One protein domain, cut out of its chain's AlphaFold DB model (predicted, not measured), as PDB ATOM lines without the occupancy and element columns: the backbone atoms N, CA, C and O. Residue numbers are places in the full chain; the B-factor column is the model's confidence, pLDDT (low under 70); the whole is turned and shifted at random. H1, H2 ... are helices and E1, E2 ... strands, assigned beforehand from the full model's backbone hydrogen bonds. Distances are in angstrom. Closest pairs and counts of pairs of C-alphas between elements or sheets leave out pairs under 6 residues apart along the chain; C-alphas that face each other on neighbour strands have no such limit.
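AT A GLANCE: This is residues 52 to 59 and 100 to 236 of the 528 residues of an uncharacterized protein of Candida tropicalis (strain ATCC MYA-3404 / T1) (UniProt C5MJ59). The chain winds in successive right-handed turns into a short solenoid: its six strands stand side by side in one curled, parallel sheet, and H1, H2 and H4 cover one face. Beyond H4, the unnamed residues 200 to 215 and then H5 continue the winding, with H5 off the sheet at the end where E6 lies. The printed part has 145 residues, with elements in the order E1 E2 H1 E3 H2 H3 E4 H4 E5 E6 H5; the sheet's order is E1 E2 E3 E4 E5 E6. The class is mixed helices and strands, with 70 residues, under half, in named elements. The whole is compact, with a radius of gyration of the C-alphas of 15.8 A, yet elongated, spanning 48 by 28 by 27 A.

IN THESE COORDINATES: E1, residues 53 to 55, begins at C-alpha (-3.064, 15.944, -25.831) and, like E2, residues 112 to 114, is 6.5 A long. H1, residues 117 to 126, is 13.9 A long; E3, residues 134 to 137, 10.1 A; H2, residues 140 to 149, 14.2 A; and H3, residues 152 to 155, 4.8 A. E4, residues 159 to 165, begins at (4.984, 8.256, -16.862) and is 19.3 A long. H4, residues 177 to 187, is 15.0 A long. E5, residues 195 to 199, and E6, residues 216 to 220, are each 13.5 A. H5, residues 226 to 233, is 10.9 A long and ends at (-0.051, -9.067, -6.378).

HOW THE PARTS SIT: The sheet is twisted, its C-alphas up to 4.4 A off the best plane. Pairs within hydrogen-bond range are N 113 and O 53, 3.0 A, for E1 and E2; N 114 and O 136, 2.8 A, for E2 and E3; N 137 and O 161, 2.8 A, for E3 and E4; N 164 and O 197, 2.8 A, for E4 and E5; and N 198 and O 218, 2.8 A, for E5 and E6. Three strand-helix-strand units, parallel neighbour strands joined through helices, have right-handed crossovers: E2, H1, E3; E3, H2 H3, E4; E4, H4, E5. H2, the hub, only just touches H4, with 3 pairs of C-alphas within 8 A, the closest being Phe 140 and Gln 181, 6.5 A. H4 runs along E4, at 8 degrees on the local plane. H3 only grazes the sheet. H1, H2, H4 and H5 have every O i to N i+4 pair within range; H3 is too short for one.

THE WHOLE: The farthest C-alphas, Asn 128 and Arg 225, are 49.4 A apart. Residues 60 to 99 are not printed; C-alphas 59 and 100 are 10.4 A apart across the cut. The links E4 to H4 and E5 to E6 are long. The model's pLDDT is under 70 at residues 52 to 59, 100 to 111 and 171 to 172.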
ATOM      1  N   LYS A  52      -1.940  18.540 -21.952       57.47
ATOM      2  CA  LYS A  52      -3.099  17.836 -22.528       57.47
ATOM      3  C   LYS A  52      -2.964  17.610 -24.025       57.47
ATOM      4  O   LYS A  52      -2.905  18.561 -24.803       57.47
ATOM      5  N   TRP A  53      -2.991  16.344 -24.429       53.25
ATOM      6  CA  TRP A  53      -3.064  15.944 -25.831       53.25
ATOM      7  C   TRP A  53      -4.019  14.760 -25.963       53.25
ATOM      8  O   TRP A  53      -3.808  13.711 -25.356       53.25
ATOM      9  N   ILE A  54      -5.049  14.903 -26.795       45.97
ATOM     10  CA  ILE A  54      -5.866  13.766 -27.217       45.97
ATOM     11  C   ILE A  54      -5.613  13.544 -28.705       45.97
ATOM     12  O   ILE A  54      -5.688  14.449 -29.535       45.97
ATOM     13  N   VAL A  55      -5.270  12.314 -29.064       48.97
ATOM     14  CA  VAL A  55      -5.201  11.911 -30.466       48.97
ATOM     15  C   VAL A  55      -6.400  11.018 -30.728       48.97
ATOM     16  O   VAL A  55      -6.413   9.843 -30.361       48.97
ATOM     17  N   SER A  56      -7.450  11.623 -31.286       41.59
ATOM     18  CA  SER A  56      -8.705  10.941 -31.610       41.59
ATOM     19  C   SER A  56      -8.601  10.193 -32.943       41.59
ATOM     20  O   SER A  56      -7.892  10.612 -33.857       41.59
ATOM     21  N   ASN A  57      -9.371   9.117 -33.083       39.28
ATOM     22  CA  ASN A  57      -9.362   8.220 -34.242       39.28
ATOM     23  C   ASN A  57     -10.085   8.783 -35.491       39.28
ATOM     24  O   ASN A  57     -10.465   8.035 -36.391       39.28
ATOM     25  N   SER A  58     -10.320  10.096 -35.566       39.03
ATOM     26  CA  SER A  58     -11.177  10.707 -36.589       39.03
ATOM     27  C   SER A  58     -10.471  10.947 -37.936       39.03
ATOM     28  O   SER A  58     -10.493  12.051 -38.454       39.03
ATOM     29  N   SER A  59      -9.871   9.905 -38.530       40.97
ATOM     30  CA  SER A  59      -9.968   9.616 -39.978       40.97
ATOM     31  C   SER A  59      -9.186   8.342 -40.344       40.97
ATOM     32  O   SER A  59      -8.061   8.391 -40.841       40.97
ATOM     33  N   ILE A 100      -5.447  15.675 -34.822       42.31
ATOM     34  CA  ILE A 100      -5.053  15.993 -33.447       42.31
ATOM     35  C   ILE A 100      -6.194  16.815 -32.844       42.31
ATOM     36  O   ILE A 100      -6.294  18.019 -33.077       42.31
ATOM     37  N   GLN A 101      -7.090  16.153 -32.114       42.00
ATOM     38  CA  GLN A 101      -8.131  16.830 -31.348       42.00
ATOM     39  C   GLN A 101      -7.593  17.136 -29.956       42.00
ATOM     40  O   GLN A 101      -7.607  16.284 -29.082       42.00
ATOM     41  N   VAL A 102      -7.143  18.362 -29.711       40.62
ATOM     42  CA  VAL A 102      -6.924  18.804 -28.328       40.62
ATOM     43  C   VAL A 102      -8.303  18.965 -27.690       40.62
ATOM     44  O   VAL A 102      -9.062  19.840 -28.112       40.62
ATOM     45  N   SER A 103      -8.654  18.092 -26.739       37.34
ATOM     46  CA  SER A 103      -9.921  18.218 -26.011       37.34
ATOM     47  C   SER A 103      -9.995  19.565 -25.297       37.34
ATOM     48  O   SER A 103      -8.998  20.069 -24.774       37.34
ATOM     49  N   CYS A 104     -11.190  20.148 -25.326       32.06
ATOM     50  CA  CYS A 104     -11.533  21.410 -24.684       32.06
ATOM     51  C   CYS A 104     -11.803  21.245 -23.181       32.06
ATOM     52  O   CYS A 104     -11.957  22.252 -22.495       32.06
ATOM     53  N   ASP A 105     -11.852  20.009 -22.673       33.47
ATOM     54  CA  ASP A 105     -12.147  19.730 -21.270       33.47
ATOM     55  C   ASP A 105     -10.886  19.972 -20.431       33.47
ATOM     56  O   ASP A 105      -9.972  19.147 -20.306       33.47
ATOM     57  N   ILE A 106     -10.801  21.193 -19.902       33.94
ATOM     58  CA  ILE A 106      -9.662  21.714 -19.137       33.94
ATOM     59  C   ILE A 106      -9.676  21.223 -17.675       33.94
ATOM     60  O   ILE A 106      -8.797  21.590 -16.910       33.94
ATOM     61  N   ASP A 107     -10.462  20.211 -17.316       34.06
ATOM     62  CA  ASP A 107     -10.403  19.647 -15.962       34.06
ATOM     63  C   ASP A 107      -9.193  18.694 -15.784       34.06
ATOM     64  O   ASP A 107      -9.048  17.644 -16.404       34.06
ATOM     65  N   HIS A 108      -8.188  19.230 -15.092       35.38
ATOM     66  CA  HIS A 108      -7.139  18.637 -14.247       35.38
ATOM     67  C   HIS A 108      -6.177  17.495 -14.649       35.38
ATOM     68  O   HIS A 108      -5.190  17.356 -13.930       35.38
ATOM     69  N   GLU A 109      -6.302  16.757 -15.756       47.75
ATOM     70  CA  GLU A 109      -5.357  15.632 -15.993       47.75
ATOM     71  C   GLU A 109      -4.281  15.895 -17.067       47.75
ATOM     72  O   GLU A 109      -4.577  16.314 -18.187       47.75
ATOM     73  N   ASN A 110      -3.010  15.682 -16.685       62.78
ATOM     74  CA  ASN A 110      -1.790  16.042 -17.420       62.78
ATOM     75  C   ASN A 110      -1.300  14.930 -18.386       62.78
ATOM     76  O   ASN A 110      -0.121  14.564 -18.339       62.78
ATOM     77  N   GLU A 111      -2.174  14.326 -19.193       65.75
ATOM     78  CA  GLU A 111      -1.900  13.025 -19.829       65.75
ATOM     79  C   GLU A 111      -2.091  13.020 -21.365       65.75
ATOM     80  O   GLU A 111      -3.065  13.571 -21.890       65.75
ATOM     81  N   PHE A 112      -1.163  12.401 -22.115       75.12
ATOM     82  CA  PHE A 112      -1.288  12.189 -23.567       75.12
ATOM     83  C   PHE A 112      -2.057  10.893 -23.839       75.12
ATOM     84  O   PHE A 112      -1.523   9.802 -23.648       75.12
ATOM     85  N   SER A 113      -3.289  10.976 -24.343       79.69
ATOM     86  CA  SER A 113      -4.096   9.780 -24.612       79.69
ATOM     87  C   SER A 113      -3.890   9.218 -26.022       79.69
ATOM     88  O   SER A 113      -4.215   9.857 -27.028       79.69
ATOM     89  N   VAL A 114      -3.415   7.973 -26.086       80.12
ATOM     90  CA  VAL A 114      -3.119   7.229 -27.314       80.12
ATOM     91  C   VAL A 114      -4.257   6.260 -27.639       80.12
ATOM     92  O   VAL A 114      -4.455   5.260 -26.948       80.12
ATOM     93  N   HIS A 115      -4.968   6.540 -28.734       78.81
ATOM     94  CA  HIS A 115      -5.931   5.617 -29.357       78.81
ATOM     95  C   HIS A 115      -5.392   4.990 -30.652       78.81
ATOM     96  O   HIS A 115      -5.915   3.987 -31.126       78.81
ATOM     97  N   ASN A 116      -4.380   5.618 -31.260       83.75
ATOM     98  CA  ASN A 116      -3.767   5.198 -32.513       83.75
ATOM     99  C   ASN A 116      -2.269   5.520 -32.478       83.75
ATOM    100  O   ASN A 116      -1.863   6.685 -32.436       83.75
ATOM    101  N   ILE A 117      -1.445   4.480 -32.525       88.00
ATOM    102  CA  ILE A 117       0.013   4.580 -32.406       88.00
ATOM    103  C   ILE A 117       0.635   5.238 -33.624       88.00
ATOM    104  O   ILE A 117       1.593   5.988 -33.487       88.00
ATOM    105  N   GLY A 118       0.083   4.998 -34.817       87.44
ATOM    106  CA  GLY A 118       0.573   5.609 -36.046       87.44
ATOM    107  C   GLY A 118       0.609   7.127 -35.920       87.44
ATOM    108  O   GLY A 118       1.603   7.748 -36.276       87.44
ATOM    109  N   SER A 119      -0.422   7.713 -35.307       82.94
ATOM    110  CA  SER A 119      -0.477   9.156 -35.056       82.94
ATOM    111  C   SER A 119       0.536   9.620 -34.004       82.94
ATOM    112  O   SER A 119       1.150  10.667 -34.192       82.94
ATOM    113  N   LEU A 120       0.759   8.845 -32.937       85.19
ATOM    114  CA  LEU A 120       1.797   9.136 -31.940       85.19
ATOM    115  C   LEU A 120       3.202   9.097 -32.562       85.19
ATOM    116  O   LEU A 120       3.986  10.023 -32.377       85.19
ATOM    117  N   ILE A 121       3.503   8.066 -33.354       88.06
ATOM    118  CA  ILE A 121       4.778   7.937 -34.068       88.06
ATOM    119  C   ILE A 121       4.959   9.098 -35.046       88.06
ATOM    120  O   ILE A 121       6.043   9.677 -35.115       88.06
ATOM    121  N   ASP A 122       3.919   9.457 -35.802       84.31
ATOM    122  CA  ASP A 122       3.993  10.556 -36.765       84.31
ATOM    123  C   ASP A 122       4.225  11.899 -36.066       84.31
ATOM    124  O   ASP A 122       5.009  12.708 -36.554       84.31
ATOM    125  N   ILE A 123       3.601  12.116 -34.903       81.38
ATOM    126  CA  ILE A 123       3.859  13.263 -34.024       81.38
ATOM    127  C   ILE A 123       5.336  13.278 -33.632       81.38
ATOM    128  O   ILE A 123       6.042  14.214 -33.993       81.38
ATOM    129  N   VAL A 124       5.846  12.226 -32.995       86.31
ATOM    130  CA  VAL A 124       7.235  12.196 -32.507       86.31
ATOM    131  C   VAL A 124       8.246  12.371 -33.643       86.31
ATOM    132  O   VAL A 124       9.208  13.125 -33.505       86.31
ATOM    133  N   LYS A 125       7.996  11.769 -34.813       86.94
ATOM    134  CA  LYS A 125       8.817  11.979 -36.016       86.94
ATOM    135  C   LYS A 125       8.770  13.421 -36.514       86.94
ATOM    136  O   LYS A 125       9.806  13.972 -36.872       86.94
ATOM    137  N   ARG A 126       7.585  14.039 -36.557       80.50
ATOM    138  CA  ARG A 126       7.411  15.442 -36.983       80.50
ATOM    139  C   ARG A 126       8.066  16.417 -36.015       80.50
ATOM    140  O   ARG A 126       8.540  17.462 -36.447       80.50
ATOM    141  N   PHE A 127       8.108  16.068 -34.737       79.81
ATOM    142  CA  PHE A 127       8.772  16.841 -33.701       79.81
ATOM    143  C   PHE A 127      10.203  16.357 -33.453       79.81
ATOM    144  O   PHE A 127      10.662  16.416 -32.328       79.81
ATOM    145  N   ASN A 128      10.931  15.871 -34.465       83.38
ATOM    146  CA  ASN A 128      12.366  15.561 -34.360       83.38
ATOM    147  C   ASN A 128      12.767  14.720 -33.121       83.38
ATOM    148  O   ASN A 128      13.854  14.903 -32.581       83.38
ATOM    149  N   GLY A 129      11.904  13.810 -32.660       79.50
ATOM    150  CA  GLY A 129      12.166  12.998 -31.470       79.50
ATOM    151  C   GLY A 129      11.828  13.661 -30.131       79.50
ATOM    152  O   GLY A 129      12.281  13.175 -29.104       79.50
ATOM    153  N   TYR A 130      11.038  14.739 -30.088       80.25
ATOM    154  CA  TYR A 130      10.446  15.202 -28.830       80.25
ATOM    155  C   TYR A 130       9.391  14.198 -28.352       80.25
ATOM    156  O   TYR A 130       8.408  13.928 -29.047       80.25
ATOM    157  N   PHE A 131       9.606  13.656 -27.152       85.69
ATOM    158  CA  PHE A 131       8.762  12.629 -26.552       85.69
ATOM    159  C   PHE A 131       7.763  13.227 -25.551       85.69
ATOM    160  O   PHE A 131       8.133  14.115 -24.775       85.69
ATOM    161  N   PRO A 132       6.506  12.752 -25.535       84.69
ATOM    162  CA  PRO A 132       5.576  13.094 -24.472       84.69
ATOM    163  C   PRO A 132       6.050  12.487 -23.149       84.69
ATOM    164  O   PRO A 132       6.441  11.325 -23.094       84.69
ATOM    165  N   LYS A 133       6.001  13.284 -22.079       87.44
ATOM    166  CA  LYS A 133       6.427  12.853 -20.740       87.44
ATOM    167  C   LYS A 133       5.442  11.885 -20.087       87.44
ATOM    168  O   LYS A 133       5.881  10.942 -19.442       87.44
ATOM    169  N   ASN A 134       4.142  12.102 -20.287       89.38
ATOM    170  CA  ASN A 134       3.076  11.292 -19.703       89.38
ATOM    171  C   ASN A 134       2.233  10.694 -20.825       89.38
ATOM    172  O   ASN A 134       1.634  11.446 -21.600       89.38
ATOM    173  N   ILE A 135       2.196   9.370 -20.931       91.94
ATOM    174  CA  ILE A 135       1.541   8.657 -22.030       91.94
ATOM    175  C   ILE A 135       0.520   7.673 -21.471       91.94
ATOM    176  O   ILE A 135       0.886   6.759 -20.745       91.94
ATOM    177  N   MET A 136      -0.736   7.793 -21.896       93.44
ATOM    178  CA  MET A 136      -1.792   6.823 -21.620       93.44
ATOM    179  C   MET A 136      -2.153   6.022 -22.853       93.44
ATOM    180  O   MET A 136      -2.778   6.529 -23.789       93.44
ATOM    181  N   PHE A 137      -1.876   4.732 -22.804       94.44
ATOM    182  CA  PHE A 137      -2.378   3.777 -23.772       94.44
ATOM    183  C   PHE A 137      -3.769   3.310 -23.348       94.44
ATOM    184  O   PHE A 137      -3.931   2.653 -22.322       94.44
ATOM    185  N   LYS A 138      -4.791   3.635 -24.151       91.75
ATOM    186  CA  LYS A 138      -6.186   3.249 -23.861       91.75
ATOM    187  C   LYS A 138      -6.458   1.746 -24.022       91.75
ATOM    188  O   LYS A 138      -7.529   1.294 -23.622       91.75
ATOM    189  N   SER A 139      -5.519   0.996 -24.597       94.25
ATOM    190  CA  SER A 139      -5.534  -0.467 -24.654       94.25
ATOM    191  C   SER A 139      -4.120  -1.048 -24.588       94.25
ATOM    192  O   SER A 139      -3.149  -0.404 -25.001       94.25
ATOM    193  N   PHE A 140      -4.017  -2.301 -24.142       95.81
ATOM    194  CA  PHE A 140      -2.774  -3.071 -24.159       95.81
ATOM    195  C   PHE A 140      -2.192  -3.227 -25.571       95.81
ATOM    196  O   PHE A 140      -0.984  -3.117 -25.753       95.81
ATOM    197  N   GLU A 141      -3.028  -3.436 -26.589       94.94
ATOM    198  CA  GLU A 141      -2.581  -3.556 -27.981       94.94
ATOM    199  C   GLU A 141      -1.860  -2.292 -28.449       94.94
ATOM    200  O   GLU A 141      -0.798  -2.395 -29.062       94.94
ATOM    201  N   CYS A 142      -2.380  -1.111 -28.090       93.94
ATOM    202  CA  CYS A 142      -1.729   0.151 -28.428       93.94
ATOM    203  C   CYS A 142      -0.362   0.289 -27.749       93.94
ATOM    204  O   CYS A 142       0.585   0.808 -28.334       93.94
ATOM    205  N   PHE A 143      -0.246  -0.172 -26.507       96.12
ATOM    206  CA  PHE A 143       1.032  -0.193 -25.809       96.12
ATOM    207  C   PHE A 143       2.017  -1.165 -26.477       96.12
ATOM    208  O   PHE A 143       3.130  -0.778 -26.831       96.12
ATOM    209  N   LYS A 144       1.590  -2.408 -26.728       95.94
ATOM    210  CA  LYS A 144       2.420  -3.482 -27.289       95.94
ATOM    211  C   LYS A 144       2.936  -3.156 -28.688       95.94
ATOM    212  O   LYS A 144       4.120  -3.321 -28.967       95.94
ATOM    213  N   GLU A 145       2.072  -2.671 -29.572       94.94
ATOM    214  CA  GLU A 145       2.485  -2.246 -30.911       94.94
ATOM    215  C   GLU A 145       3.466  -1.055 -30.843       94.94
ATOM    216  O   GLU A 145       4.433  -1.027 -31.601       94.94
ATOM    217  N   CYS A 146       3.299  -0.111 -29.905       95.06
ATOM    218  CA  CYS A 146       4.240   1.000 -29.725       95.06
ATOM    219  C   CYS A 146       5.601   0.506 -29.226       95.06
ATOM    220  O   CYS A 146       6.635   0.951 -29.727       95.06
ATOM    221  N   LEU A 147       5.600  -0.444 -28.288       95.44
ATOM    222  CA  LEU A 147       6.805  -1.086 -27.769       95.44
ATOM    223  C   LEU A 147       7.592  -1.798 -28.878       95.44
ATOM    224  O   LEU A 147       8.815  -1.715 -28.911       95.44
ATOM    225  N   ILE A 148       6.900  -2.440 -29.823       94.75
ATOM    226  CA  ILE A 148       7.528  -3.134 -30.957       94.75
ATOM    227  C   ILE A 148       8.012  -2.143 -32.024       94.75
ATOM    228  O   ILE A 148       9.125  -2.265 -32.531       94.75
ATOM    229  N   MET A 149       7.174  -1.176 -32.405       94.69
ATOM    230  CA  MET A 149       7.456  -0.301 -33.544       94.69
ATOM    231  C   MET A 149       8.428   0.831 -33.211       94.69
ATOM    232  O   MET A 149       9.184   1.263 -34.084       94.69
ATOM    233  N   TYR A 150       8.366   1.370 -31.991       95.00
ATOM    234  CA  TYR A 150       9.131   2.554 -31.605       95.00
ATOM    235  C   TYR A 150       9.340   2.630 -30.075       95.00
ATOM    236  O   TYR A 150       8.830   3.542 -29.415       95.00
ATOM    237  N   PRO A 151      10.114   1.695 -29.486       95.19
ATOM    238  CA  PRO A 151      10.287   1.577 -28.032       95.19
ATOM    239  C   PRO A 151      10.858   2.836 -27.369       95.19
ATOM    240  O   PRO A 151      10.589   3.097 -26.200       95.19
ATOM    241  N   SER A 152      11.598   3.670 -28.110       94.25
ATOM    242  CA  SER A 152      12.131   4.930 -27.587       94.25
ATOM    243  C   SER A 152      11.045   5.905 -27.126       94.25
ATOM    244  O   SER A 152      11.329   6.705 -26.246       94.25
ATOM    245  N   ILE A 153       9.810   5.828 -27.641       93.31
ATOM    246  CA  ILE A 153       8.698   6.634 -27.112       93.31
ATOM    247  C   ILE A 153       8.422   6.298 -25.650       93.31
ATOM    248  O   ILE A 153       8.292   7.201 -24.832       93.31
ATOM    249  N   ILE A 154       8.359   5.006 -25.336       94.88
ATOM    250  CA  ILE A 154       8.064   4.511 -23.992       94.88
ATOM    251  C   ILE A 154       9.272   4.765 -23.081       94.88
ATOM    252  O   ILE A 154       9.109   5.307 -21.997       94.88
ATOM    253  N   ASN A 155      10.490   4.477 -23.554       94.81
ATOM    254  CA  ASN A 155      11.721   4.640 -22.766       94.81
ATOM    255  C   ASN A 155      12.051   6.103 -22.404       94.81
ATOM    256  O   ASN A 155      12.868   6.334 -21.519       94.81
ATOM    257  N   ASN A 156      11.496   7.089 -23.118       93.56
ATOM    258  CA  ASN A 156      11.712   8.515 -22.831       93.56
ATOM    259  C   ASN A 156      10.543   9.165 -22.069       93.56
ATOM    260  O   ASN A 156      10.626  10.348 -21.728       93.56
ATOM    261  N   ALA A 157       9.458   8.429 -21.816       92.75
ATOM    262  CA  ALA A 157       8.354   8.911 -21.001       92.75
ATOM    263  C   ALA A 157       8.723   8.814 -19.515       92.75
ATOM    264  O   ALA A 157       9.325   7.840 -19.074       92.75
ATOM    265  N   SER A 158       8.361   9.830 -18.731       91.69
ATOM    266  CA  SER A 158       8.464   9.771 -17.269       91.69
ATOM    267  C   SER A 158       7.319   8.986 -16.644       91.69
ATOM    268  O   SER A 158       7.466   8.466 -15.542       91.69
ATOM    269  N   GLU A 159       6.177   8.938 -17.327       93.94
ATOM    270  CA  GLU A 159       4.984   8.256 -16.862       93.94
ATOM    271  C   GLU A 159       4.305   7.532 -18.024       93.94
ATOM    272  O   GLU A 159       4.002   8.129 -19.063       93.94
ATOM    273  N   VAL A 160       4.056   6.239 -17.842       95.94
ATOM    274  CA  VAL A 160       3.357   5.400 -18.810       95.94
ATOM    275  C   VAL A 160       2.199   4.709 -18.112       95.94
ATOM    276  O   VAL A 160       2.397   3.861 -17.240       95.94
ATOM    277  N   THR A 161       0.993   5.071 -18.533       96.69
ATOM    278  CA  THR A 161      -0.264   4.465 -18.113       96.69
ATOM    279  C   THR A 161      -0.714   3.458 -19.162       96.69
ATOM    280  O   THR A 161      -0.871   3.797 -20.340       96.69
ATOM    281  N   VAL A 162      -0.969   2.219 -18.750       96.94
ATOM    282  CA  VAL A 162      -1.587   1.203 -19.611       96.94
ATOM    283  C   VAL A 162      -2.970   0.877 -19.073       96.94
ATOM    284  O   VAL A 162      -3.113   0.482 -17.919       96.94
ATOM    285  N   LYS A 163      -3.995   1.033 -19.915       96.56
ATOM    286  CA  LYS A 163      -5.369   0.659 -19.585       96.56
ATOM    287  C   LYS A 163      -5.737  -0.688 -20.194       96.56
ATOM    288  O   LYS A 163      -5.604  -0.895 -21.400       96.56
ATOM    289  N   ILE A 164      -6.267  -1.578 -19.362       96.00
ATOM    290  CA  ILE A 164      -6.806  -2.882 -19.743       96.00
ATOM    291  C   ILE A 164      -8.221  -2.975 -19.183       96.00
ATOM    292  O   ILE A 164      -8.431  -3.161 -17.989       96.00
ATOM    293  N   ALA A 165      -9.215  -2.806 -20.050       92.81
ATOM    294  CA  ALA A 165     -10.609  -2.720 -19.638       92.81
ATOM    295  C   ALA A 165     -11.490  -3.673 -20.442       92.81
ATOM    296  O   ALA A 165     -11.503  -3.641 -21.674       92.81
ATOM    297  N   LYS A 166     -12.283  -4.470 -19.728       90.31
ATOM    298  CA  LYS A 166     -13.385  -5.245 -20.291       90.31
ATOM    299  C   LYS A 166     -14.647  -4.383 -20.268       90.31
ATOM    300  O   LYS A 166     -15.045  -3.887 -19.225       90.31
ATOM    301  N   PHE A 167     -15.304  -4.198 -21.412       82.19
ATOM    302  CA  PHE A 167     -16.461  -3.288 -21.515       82.19
ATOM    303  C   PHE A 167     -17.730  -3.773 -20.799       82.19
ATOM    304  O   PHE A 167     -18.651  -2.991 -20.581       82.19
ATOM    305  N   THR A 168     -17.810  -5.057 -20.451       84.06
ATOM    306  CA  THR A 168     -19.001  -5.655 -19.837       84.06
ATOM    307  C   THR A 168     -18.702  -6.137 -18.425       84.06
ATOM    308  O   THR A 168     -17.747  -6.894 -18.243       84.06
ATOM    309  N   LYS A 169     -19.588  -5.810 -17.472       78.38
ATOM    310  CA  LYS A 169     -19.658  -6.387 -16.113       78.38
ATOM    311  C   LYS A 169     -20.106  -7.863 -16.142       78.38
ATOM    312  O   LYS A 169     -21.082  -8.236 -15.503       78.38
ATOM    313  N   SER A 170     -19.477  -8.697 -16.965       75.44
ATOM    314  CA  SER A 170     -19.692 -10.146 -16.949       75.44
ATOM    315  C   SER A 170     -18.636 -10.797 -16.069       75.44
ATOM    316  O   SER A 170     -17.502 -10.315 -16.043       75.44
ATOM    317  N   ASN A 171     -19.007 -11.884 -15.380       68.25
ATOM    318  CA  ASN A 171     -18.105 -12.645 -14.515       68.25
ATOM    319  C   ASN A 171     -16.766 -12.847 -15.231       68.25
ATOM    320  O   ASN A 171     -16.691 -13.492 -16.284       68.25
ATOM    321  N   SER A 172     -15.727 -12.210 -14.704       65.69
ATOM    322  CA  SER A 172     -14.364 -12.384 -15.172       65.69
ATOM    323  C   SER A 172     -13.969 -13.820 -14.873       65.69
ATOM    324  O   SER A 172     -14.028 -14.260 -13.729       65.69
ATOM    325  N   GLN A 173     -13.633 -14.573 -15.914       75.50
ATOM    326  CA  GLN A 173     -13.056 -15.896 -15.753       75.50
ATOM    327  C   GLN A 173     -11.567 -15.772 -16.019       75.50
ATOM    328  O   GLN A 173     -11.154 -15.159 -17.009       75.50
ATOM    329  N   ARG A 174     -10.762 -16.387 -15.155       72.69
ATOM    330  CA  ARG A 174      -9.346 -16.608 -15.423       72.69
ATOM    331  C   ARG A 174      -9.157 -17.207 -16.819       72.69
ATOM    332  O   ARG A 174      -9.846 -18.153 -17.198       72.69
ATOM    333  N   GLY A 175      -8.195 -16.666 -17.563       77.31
ATOM    334  CA  GLY A 175      -7.892 -17.102 -18.926       77.31
ATOM    335  C   GLY A 175      -8.748 -16.443 -20.009       77.31
ATOM    336  O   GLY A 175      -8.622 -16.816 -21.175       77.31
ATOM    337  N   ASP A 176      -9.592 -15.461 -19.666       89.75
ATOM    338  CA  ASP A 176     -10.148 -14.585 -20.694       89.75
ATOM    339  C   ASP A 176      -9.051 -13.724 -21.349       89.75
ATOM    340  O   ASP A 176      -7.937 -13.575 -20.839       89.75
ATOM    341  N   ARG A 177      -9.364 -13.166 -22.524       93.25
ATOM    342  CA  ARG A 177      -8.407 -12.376 -23.312       93.25
ATOM    343  C   ARG A 177      -7.786 -11.231 -22.503       93.25
ATOM    344  O   ARG A 177      -6.617 -10.935 -22.711       93.25
ATOM    345  N   TYR A 178      -8.546 -10.581 -21.623       93.44
ATOM    346  CA  TYR A 178      -8.063  -9.423 -20.868       93.44
ATOM    347  C   TYR A 178      -7.132  -9.857 -19.740       93.44
ATOM    348  O   TYR A 178      -6.098  -9.228 -19.540       93.44
ATOM    349  N   TRP A 179      -7.431 -10.979 -19.080       93.94
ATOM    350  CA  TRP A 179      -6.497 -11.609 -18.149       93.94
ATOM    351  C   TRP A 179      -5.163 -11.920 -18.842       93.94
ATOM    352  O   TRP A 179      -4.102 -11.550 -18.340       93.94
ATOM    353  N   THR A 180      -5.208 -12.521 -20.040       94.25
ATOM    354  CA  THR A 180      -3.998 -12.794 -20.834       94.25
ATOM    355  C   THR A 180      -3.242 -11.516 -21.182       94.25
ATOM    356  O   THR A 180      -2.025 -11.519 -21.108       94.25
ATOM    357  N   GLN A 181      -3.922 -10.410 -21.498       95.75
ATOM    358  CA  GLN A 181      -3.257  -9.127 -21.762       95.75
ATOM    359  C   GLN A 181      -2.514  -8.583 -20.533       95.75
ATOM    360  O   GLN A 181      -1.398  -8.094 -20.681       95.75
ATOM    361  N   VAL A 182      -3.099  -8.671 -19.329       94.88
ATOM    362  CA  VAL A 182      -2.408  -8.246 -18.096       94.88
ATOM    363  C   VAL A 182      -1.202  -9.149 -17.835       94.88
ATOM    364  O   VAL A 182      -0.107  -8.659 -17.582       94.88
ATOM    365  N   ASN A 183      -1.375 -10.466 -17.958       95.12
ATOM    366  CA  ASN A 183      -0.283 -11.417 -17.784       95.12
ATOM    367  C   ASN A 183       0.828 -11.224 -18.833       95.12
ATOM    368  O   ASN A 183       2.007 -11.275 -18.502       95.12
ATOM    369  N   ASP A 184       0.480 -10.970 -20.092       95.75
ATOM    370  CA  ASP A 184       1.447 -10.647 -21.140       95.75
ATOM    371  C   ASP A 184       2.192  -9.349 -20.806       95.75
ATOM    372  O   ASP A 184       3.404  -9.304 -20.964       95.75
ATOM    373  N   LEU A 185       1.499  -8.313 -20.310       95.94
ATOM    374  CA  LEU A 185       2.125  -7.057 -19.879       95.94
ATOM    375  C   LEU A 185       3.182  -7.287 -18.794       95.94
ATOM    376  O   LEU A 185       4.295  -6.787 -18.919       95.94
ATOM    377  N   ILE A 186       2.842  -8.077 -17.775       94.56
ATOM    378  CA  ILE A 186       3.744  -8.466 -16.681       94.56
ATOM    379  C   ILE A 186       4.976  -9.213 -17.221       94.56
ATOM    380  O   ILE A 186       6.089  -8.994 -16.752       94.56
ATOM    381  N   ASN A 187       4.796 -10.073 -18.228       94.81
ATOM    382  CA  ASN A 187       5.870 -10.889 -18.808       94.81
ATOM    383  C   ASN A 187       6.679 -10.180 -19.910       94.81
ATOM    384  O   ASN A 187       7.641 -10.754 -20.414       94.81
ATOM    385  N   LEU A 188       6.311  -8.957 -20.311       91.75
ATOM    386  CA  LEU A 188       7.076  -8.170 -21.288       91.75
ATOM    387  C   LEU A 188       8.352  -7.546 -20.695       91.75
ATOM    388  O   LEU A 188       9.076  -6.898 -21.448       91.75
ATOM    389  N   GLU A 189       8.606  -7.711 -19.388       83.75
ATOM    390  CA  GLU A 189       9.753  -7.124 -18.666       83.75
ATOM    391  C   GLU A 189       9.898  -5.616 -18.957       83.75
ATOM    392  O   GLU A 189      10.988  -5.082 -19.161       83.75
ATOM    393  N   CYS A 190       8.763  -4.912 -19.066       85.38
ATOM    394  CA  CYS A 190       8.760  -3.498 -19.407       85.38
ATOM    395  C   CYS A 190       8.787  -2.641 -18.143       85.38
ATOM    396  O   CYS A 190       7.745  -2.233 -17.628       85.38
ATOM    397  N   ASP A 191       9.996  -2.290 -17.715       87.56
ATOM    398  CA  ASP A 191      10.237  -1.436 -16.550       87.56
ATOM    399  C   ASP A 191       9.729   0.006 -16.718       87.56
ATOM    400  O   ASP A 191       9.890   0.816 -15.827       87.56
ATOM    401  N   ASN A 192       9.111   0.397 -17.831       92.94
ATOM    402  CA  ASN A 192       8.655   1.783 -18.002       92.94
ATOM    403  C   ASN A 192       7.196   2.007 -17.582       92.94
ATOM    404  O   ASN A 192       6.743   3.149 -17.569       92.94
ATOM    405  N   VAL A 193       6.435   0.946 -17.282       96.69
ATOM    406  CA  VAL A 193       5.019   1.073 -16.901       96.69
ATOM    407  C   VAL A 193       4.919   1.559 -15.459       96.69
ATOM    408  O   VAL A 193       5.119   0.801 -14.517       96.69
ATOM    409  N   THR A 194       4.575   2.834 -15.288       96.94
ATOM    410  CA  THR A 194       4.462   3.471 -13.970       96.94
ATOM    411  C   THR A 194       3.044   3.459 -13.419       96.94
ATOM    412  O   THR A 194       2.860   3.557 -12.204       96.94
ATOM    413  N   ARG A 195       2.029   3.370 -14.293       97.25
ATOM    414  CA  ARG A 195       0.616   3.323 -13.906       97.25
ATOM    415  C   ARG A 195      -0.137   2.236 -14.666       97.25
ATOM    416  O   ARG A 195       0.045   2.053 -15.870       97.25
ATOM    417  N   LEU A 196      -1.027   1.544 -13.969       97.44
ATOM    418  CA  LEU A 196      -1.835   0.472 -14.539       97.44
ATOM    419  C   LEU A 196      -3.305   0.695 -14.183       97.44
ATOM    420  O   LEU A 196      -3.652   0.788 -13.007       97.44
ATOM    421  N   GLU A 197      -4.167   0.780 -15.196       97.62
ATOM    422  CA  GLU A 197      -5.620   0.835 -15.015       97.62
ATOM    423  C   GLU A 197      -6.256  -0.471 -15.486       97.62
ATOM    424  O   GLU A 197      -6.200  -0.806 -16.670       97.62
ATOM    425  N   ILE A 198      -6.908  -1.193 -14.582       96.88
ATOM    426  CA  ILE A 198      -7.567  -2.463 -14.872       96.88
ATOM    427  C   ILE A 198      -9.057  -2.347 -14.558       96.88
ATOM    428  O   ILE A 198      -9.444  -1.879 -13.489       96.88
ATOM    429  N   GLN A 199      -9.911  -2.793 -15.477       96.12
ATOM    430  CA  GLN A 199     -11.361  -2.743 -15.297       96.12
ATOM    431  C   GLN A 199     -12.034  -4.066 -15.686       96.12
ATOM    432  O   GLN A 199     -11.940  -4.511 -16.831       96.12
ATOM    433  N   TYR A 200     -12.738  -4.658 -14.721       94.31
ATOM    434  CA  TYR A 200     -13.477  -5.923 -14.775       94.31
ATOM    435  C   TYR A 200     -12.633  -7.110 -15.270       94.31
ATOM    436  O   TYR A 200     -13.098  -7.928 -16.068       94.31
ATOM    437  N   VAL A 201     -11.387  -7.200 -14.793       93.44
ATOM    438  CA  VAL A 201     -10.477  -8.334 -15.029       93.44
ATOM    439  C   VAL A 201     -10.229  -9.056 -13.705       93.44
ATOM    440  O   VAL A 201     -10.070  -8.412 -12.670       93.44
ATOM    441  N   ASP A 202     -10.204 -10.385 -13.734       92.56
ATOM    442  CA  ASP A 202      -9.853 -11.205 -12.570       92.56
ATOM    443  C   ASP A 202      -8.366 -11.000 -12.236       92.56
ATOM    444  O   ASP A 202      -7.515 -11.122 -13.114       92.56
ATOM    445  N   LEU A 203      -8.047 -10.660 -10.988       93.12
ATOM    446  CA  LEU A 203      -6.665 -10.439 -10.548       93.12
ATOM    447  C   LEU A 203      -6.021 -11.677  -9.911       93.12
ATOM    448  O   LEU A 203      -4.853 -11.628  -9.530       93.12
ATOM    449  N   THR A 204      -6.761 -12.780  -9.778       90.25
ATOM    450  CA  THR A 204      -6.286 -13.988  -9.099       90.25
ATOM    451  C   THR A 204      -5.008 -14.523  -9.756       90.25
ATOM    452  O   THR A 204      -4.952 -14.710 -10.975       90.25
ATOM    453  N   ASP A 205      -4.000 -14.813  -8.929       89.69
ATOM    454  CA  ASP A 205      -2.688 -15.361  -9.300       89.69
ATOM    455  C   ASP A 205      -1.812 -14.461 -10.199       89.69
ATOM    456  O   ASP A 205      -0.811 -14.938 -10.741       89.69
ATOM    457  N   LEU A 206      -2.152 -13.179 -10.373       91.88
ATOM    458  CA  LEU A 206      -1.258 -12.220 -11.028       91.88
ATOM    459  C   LEU A 206      -0.180 -11.748 -10.051       91.88
ATOM    460  O   LEU A 206      -0.470 -11.493  -8.886       91.88
ATOM    461  N   LYS A 207       1.048 -11.585 -10.547       92.94
ATOM    462  CA  LYS A 207       2.177 -11.039  -9.788       92.94
ATOM    463  C   LYS A 207       2.654  -9.762 -10.463       92.94
ATOM    464  O   LYS A 207       3.096  -9.815 -11.607       92.94
ATOM    465  N   LEU A 208       2.479  -8.616  -9.811       93.25
ATOM    466  CA  LEU A 208       2.857  -7.318 -10.384       93.25
ATOM    467  C   LEU A 208       4.301  -6.923 -10.045       93.25
ATOM    468  O   LEU A 208       4.760  -5.889 -10.519       93.25
ATOM    469  N   ASP A 209       5.023  -7.754  -9.292       90.69
ATOM    470  CA  ASP A 209       6.431  -7.584  -8.915       90.69
ATOM    471  C   ASP A 209       7.371  -7.392 -10.117       90.69
ATOM    472  O   ASP A 209       8.329  -6.622 -10.033       90.69
ATOM    473  N   ASN A 210       7.067  -8.011 -11.261       91.12
ATOM    474  CA  ASN A 210       7.828  -7.816 -12.502       91.12
ATOM    475  C   ASN A 210       7.680  -6.407 -13.106       91.12
ATOM    476  O   ASN A 210       8.492  -6.014 -13.942       91.12
ATOM    477  N   LEU A 211       6.664  -5.630 -12.719       94.50
ATOM    478  CA  LEU A 211       6.510  -4.234 -13.132       94.50
ATOM    479  C   LEU A 211       7.225  -3.334 -12.118       94.50
ATOM    480  O   LEU A 211       6.598  -2.634 -11.326       94.50
ATOM    481  N   THR A 212       8.557  -3.366 -12.134       94.38
ATOM    482  CA  THR A 212       9.406  -2.800 -11.068       94.38
ATOM    483  C   THR A 212       9.211  -1.298 -10.818       94.38
ATOM    484  O   THR A 212       9.424  -0.826  -9.702       94.38
ATOM    485  N   MET A 213       8.767  -0.549 -11.830       95.25
ATOM    486  CA  MET A 213       8.500   0.893 -11.759       95.25
ATOM    487  C   MET A 213       7.018   1.237 -11.553       95.25
ATOM    488  O   MET A 213       6.658   2.419 -11.585       95.25
ATOM    489  N   LEU A 214       6.148   0.242 -11.346       96.31
ATOM    490  CA  LEU A 214       4.725   0.459 -11.110       96.31
ATOM    491  C   LEU A 214       4.512   1.174  -9.772       96.31
ATOM    492  O   LEU A 214       4.723   0.610  -8.702       96.31
ATOM    493  N   LYS A 215       4.040   2.419  -9.846       96.75
ATOM    494  CA  LYS A 215       3.774   3.285  -8.688       96.75
ATOM    495  C   LYS A 215       2.291   3.482  -8.414       96.75
ATOM    496  O   LYS A 215       1.924   3.741  -7.272       96.75
ATOM    497  N   SER A 216       1.440   3.374  -9.437       97.44
ATOM    498  CA  SER A 216      -0.005   3.575  -9.297       97.44
ATOM    499  C   SER A 216      -0.808   2.444  -9.923       97.44
ATOM    500  O   SER A 216      -0.612   2.107 -11.091       97.44
ATOM    501  N   LEU A 217      -1.780   1.925  -9.179       97.62
ATOM    502  CA  LEU A 217      -2.718   0.915  -9.652       97.62
ATOM    503  C   LEU A 217      -4.136   1.437  -9.457       97.62
ATOM    504  O   LEU A 217      -4.533   1.796  -8.353       97.62
ATOM    505  N   LYS A 218      -4.911   1.453 -10.536       97.88
ATOM    506  CA  LYS A 218      -6.345   1.711 -10.499       97.88
ATOM    507  C   LYS A 218      -7.065   0.450 -10.919       97.88
ATOM    508  O   LYS A 218      -6.877  -0.030 -12.033       97.88
ATOM    509  N   TYR A 219      -7.905  -0.074 -10.044       97.50
ATOM    510  CA  TYR A 219      -8.710  -1.245 -10.316       97.50
ATOM    511  C   TYR A 219     -10.199  -0.939 -10.151       97.50
ATOM    512  O   TYR A 219     -10.628  -0.270  -9.209       97.50
ATOM    513  N   SER A 220     -10.997  -1.446 -11.084       96.44
ATOM    514  CA  SER A 220     -12.454  -1.388 -11.045       96.44
ATOM    515  C   SER A 220     -13.034  -2.774 -11.283       96.44
ATOM    516  O   SER A 220     -12.734  -3.376 -12.311       96.44
ATOM    517  N   GLY A 221     -13.859  -3.299 -10.381       93.69
ATOM    518  CA  GLY A 221     -14.533  -4.584 -10.584       93.69
ATOM    519  C   GLY A 221     -14.667  -5.426  -9.327       93.69
ATOM    520  O   GLY A 221     -14.452  -4.949  -8.226       93.69
ATOM    521  N   GLN A 222     -15.036  -6.695  -9.488       91.00
ATOM    522  CA  GLN A 222     -15.177  -7.620  -8.364       91.00
ATOM    523  C   GLN A 222     -13.891  -8.418  -8.170       91.00
ATOM    524  O   GLN A 222     -13.334  -8.937  -9.133       91.00
ATOM    525  N   ILE A 223     -13.455  -8.551  -6.917       90.38
ATOM    526  CA  ILE A 223     -12.314  -9.392  -6.557       90.38
ATOM    527  C   ILE A 223     -12.823 -10.565  -5.727       90.38
ATOM    528  O   ILE A 223     -13.131 -10.425  -4.539       90.38
ATOM    529  N   ASP A 224     -12.861 -11.740  -6.347       85.19
ATOM    530  CA  ASP A 224     -13.053 -12.984  -5.616       85.19
ATOM    531  C   ASP A 224     -11.844 -13.229  -4.708       85.19
ATOM    532  O   ASP A 224     -10.694 -13.016  -5.092       85.19
ATOM    533  N   ARG A 225     -12.100 -13.676  -3.471       88.62
ATOM    534  CA  ARG A 225     -11.049 -13.964  -2.475       88.62
ATOM    535  C   ARG A 225     -10.069 -12.796  -2.272       88.62
ATOM    536  O   ARG A 225      -8.863 -13.020  -2.197       88.62
ATOM    537  N   PHE A 226     -10.605 -11.582  -2.123       91.50
ATOM    538  CA  PHE A 226      -9.881 -10.315  -1.936       91.50
ATOM    539  C   PHE A 226      -8.513 -10.436  -1.242       91.50
ATOM    540  O   PHE A 226      -7.499 -10.041  -1.810       91.50
ATOM    541  N   ASN A 227      -8.472 -11.054  -0.057       91.25
ATOM    542  CA  ASN A 227      -7.246 -11.190   0.732       91.25
ATOM    543  C   ASN A 227      -6.144 -11.990   0.025       91.25
ATOM    544  O   ASN A 227      -4.992 -11.566   0.019       91.25
ATOM    545  N   GLY A 228      -6.489 -13.140  -0.562       91.81
ATOM    546  CA  GLY A 228      -5.519 -13.973  -1.275       91.81
ATOM    547  C   GLY A 228      -5.020 -13.284  -2.542       91.81
ATOM    548  O   GLY A 228      -3.832 -13.334  -2.847       91.81
ATOM    549  N   THR A 229      -5.916 -12.577  -3.229       91.75
ATOM    550  CA  THR A 229      -5.591 -11.837  -4.446       91.75
ATOM    551  C   THR A 229      -4.641 -10.675  -4.163       91.75
ATOM    552  O   THR A 229      -3.595 -10.592  -4.799       91.75
ATOM    553  N   LEU A 230      -4.915  -9.835  -3.157       91.44
ATOM    554  CA  LEU A 230      -4.002  -8.747  -2.779       91.44
ATOM    555  C   LEU A 230      -2.618  -9.249  -2.361       91.44
ATOM    556  O   LEU A 230      -1.616  -8.686  -2.793       91.44
ATOM    557  N   GLN A 231      -2.555 -10.325  -1.570       90.94
ATOM    558  CA  GLN A 231      -1.280 -10.926  -1.169       90.94
ATOM    559  C   GLN A 231      -0.476 -11.431  -2.375       90.94
ATOM    560  O   GLN A 231       0.747 -11.340  -2.369       90.94
ATOM    561  N   SER A 232      -1.147 -11.951  -3.410       88.94
ATOM    562  CA  SER A 232      -0.475 -12.462  -4.611       88.94
ATOM    563  C   SER A 232       0.101 -11.373  -5.520       88.94
ATOM    564  O   SER A 232       1.073 -11.646  -6.222       88.94
ATOM    565  N   LEU A 233      -0.454 -10.154  -5.482       89.50
ATOM    566  CA  LEU A 233      -0.051  -9.067  -6.378       89.50
ATOM    567  C   LEU A 233       1.318  -8.461  -6.038       89.50
ATOM    568  O   LEU A 233       1.903  -7.847  -6.924       89.50
ATOM    569  N   ASP A 234       1.805  -8.630  -4.804       87.44
ATOM    570  CA  ASP A 234       3.068  -8.061  -4.301       87.44
ATOM    571  C   ASP A 234       3.205  -6.548  -4.570       87.44
ATOM    572  O   ASP A 234       4.022  -6.071  -5.356       87.44
ATOM    573  N   LEU A 235       2.352  -5.759  -3.915       89.25
ATOM    574  CA  LEU A 235       2.212  -4.321  -4.166       89.25
ATOM    575  C   LEU A 235       3.256  -3.450  -3.431       89.25
ATOM    576  O   LEU A 235       3.021  -2.265  -3.215       89.25
ATOM    577  N   ASN A 236       4.403  -3.993  -3.020       90.06
ATOM    578  CA  ASN A 236       5.331  -3.317  -2.096       90.06
ATOM    579  C   ASN A 236       5.911  -1.976  -2.602       90.06
ATOM    580  O   ASN A 236       6.257  -1.112  -1.789       90.06
TER     581      ASN A 236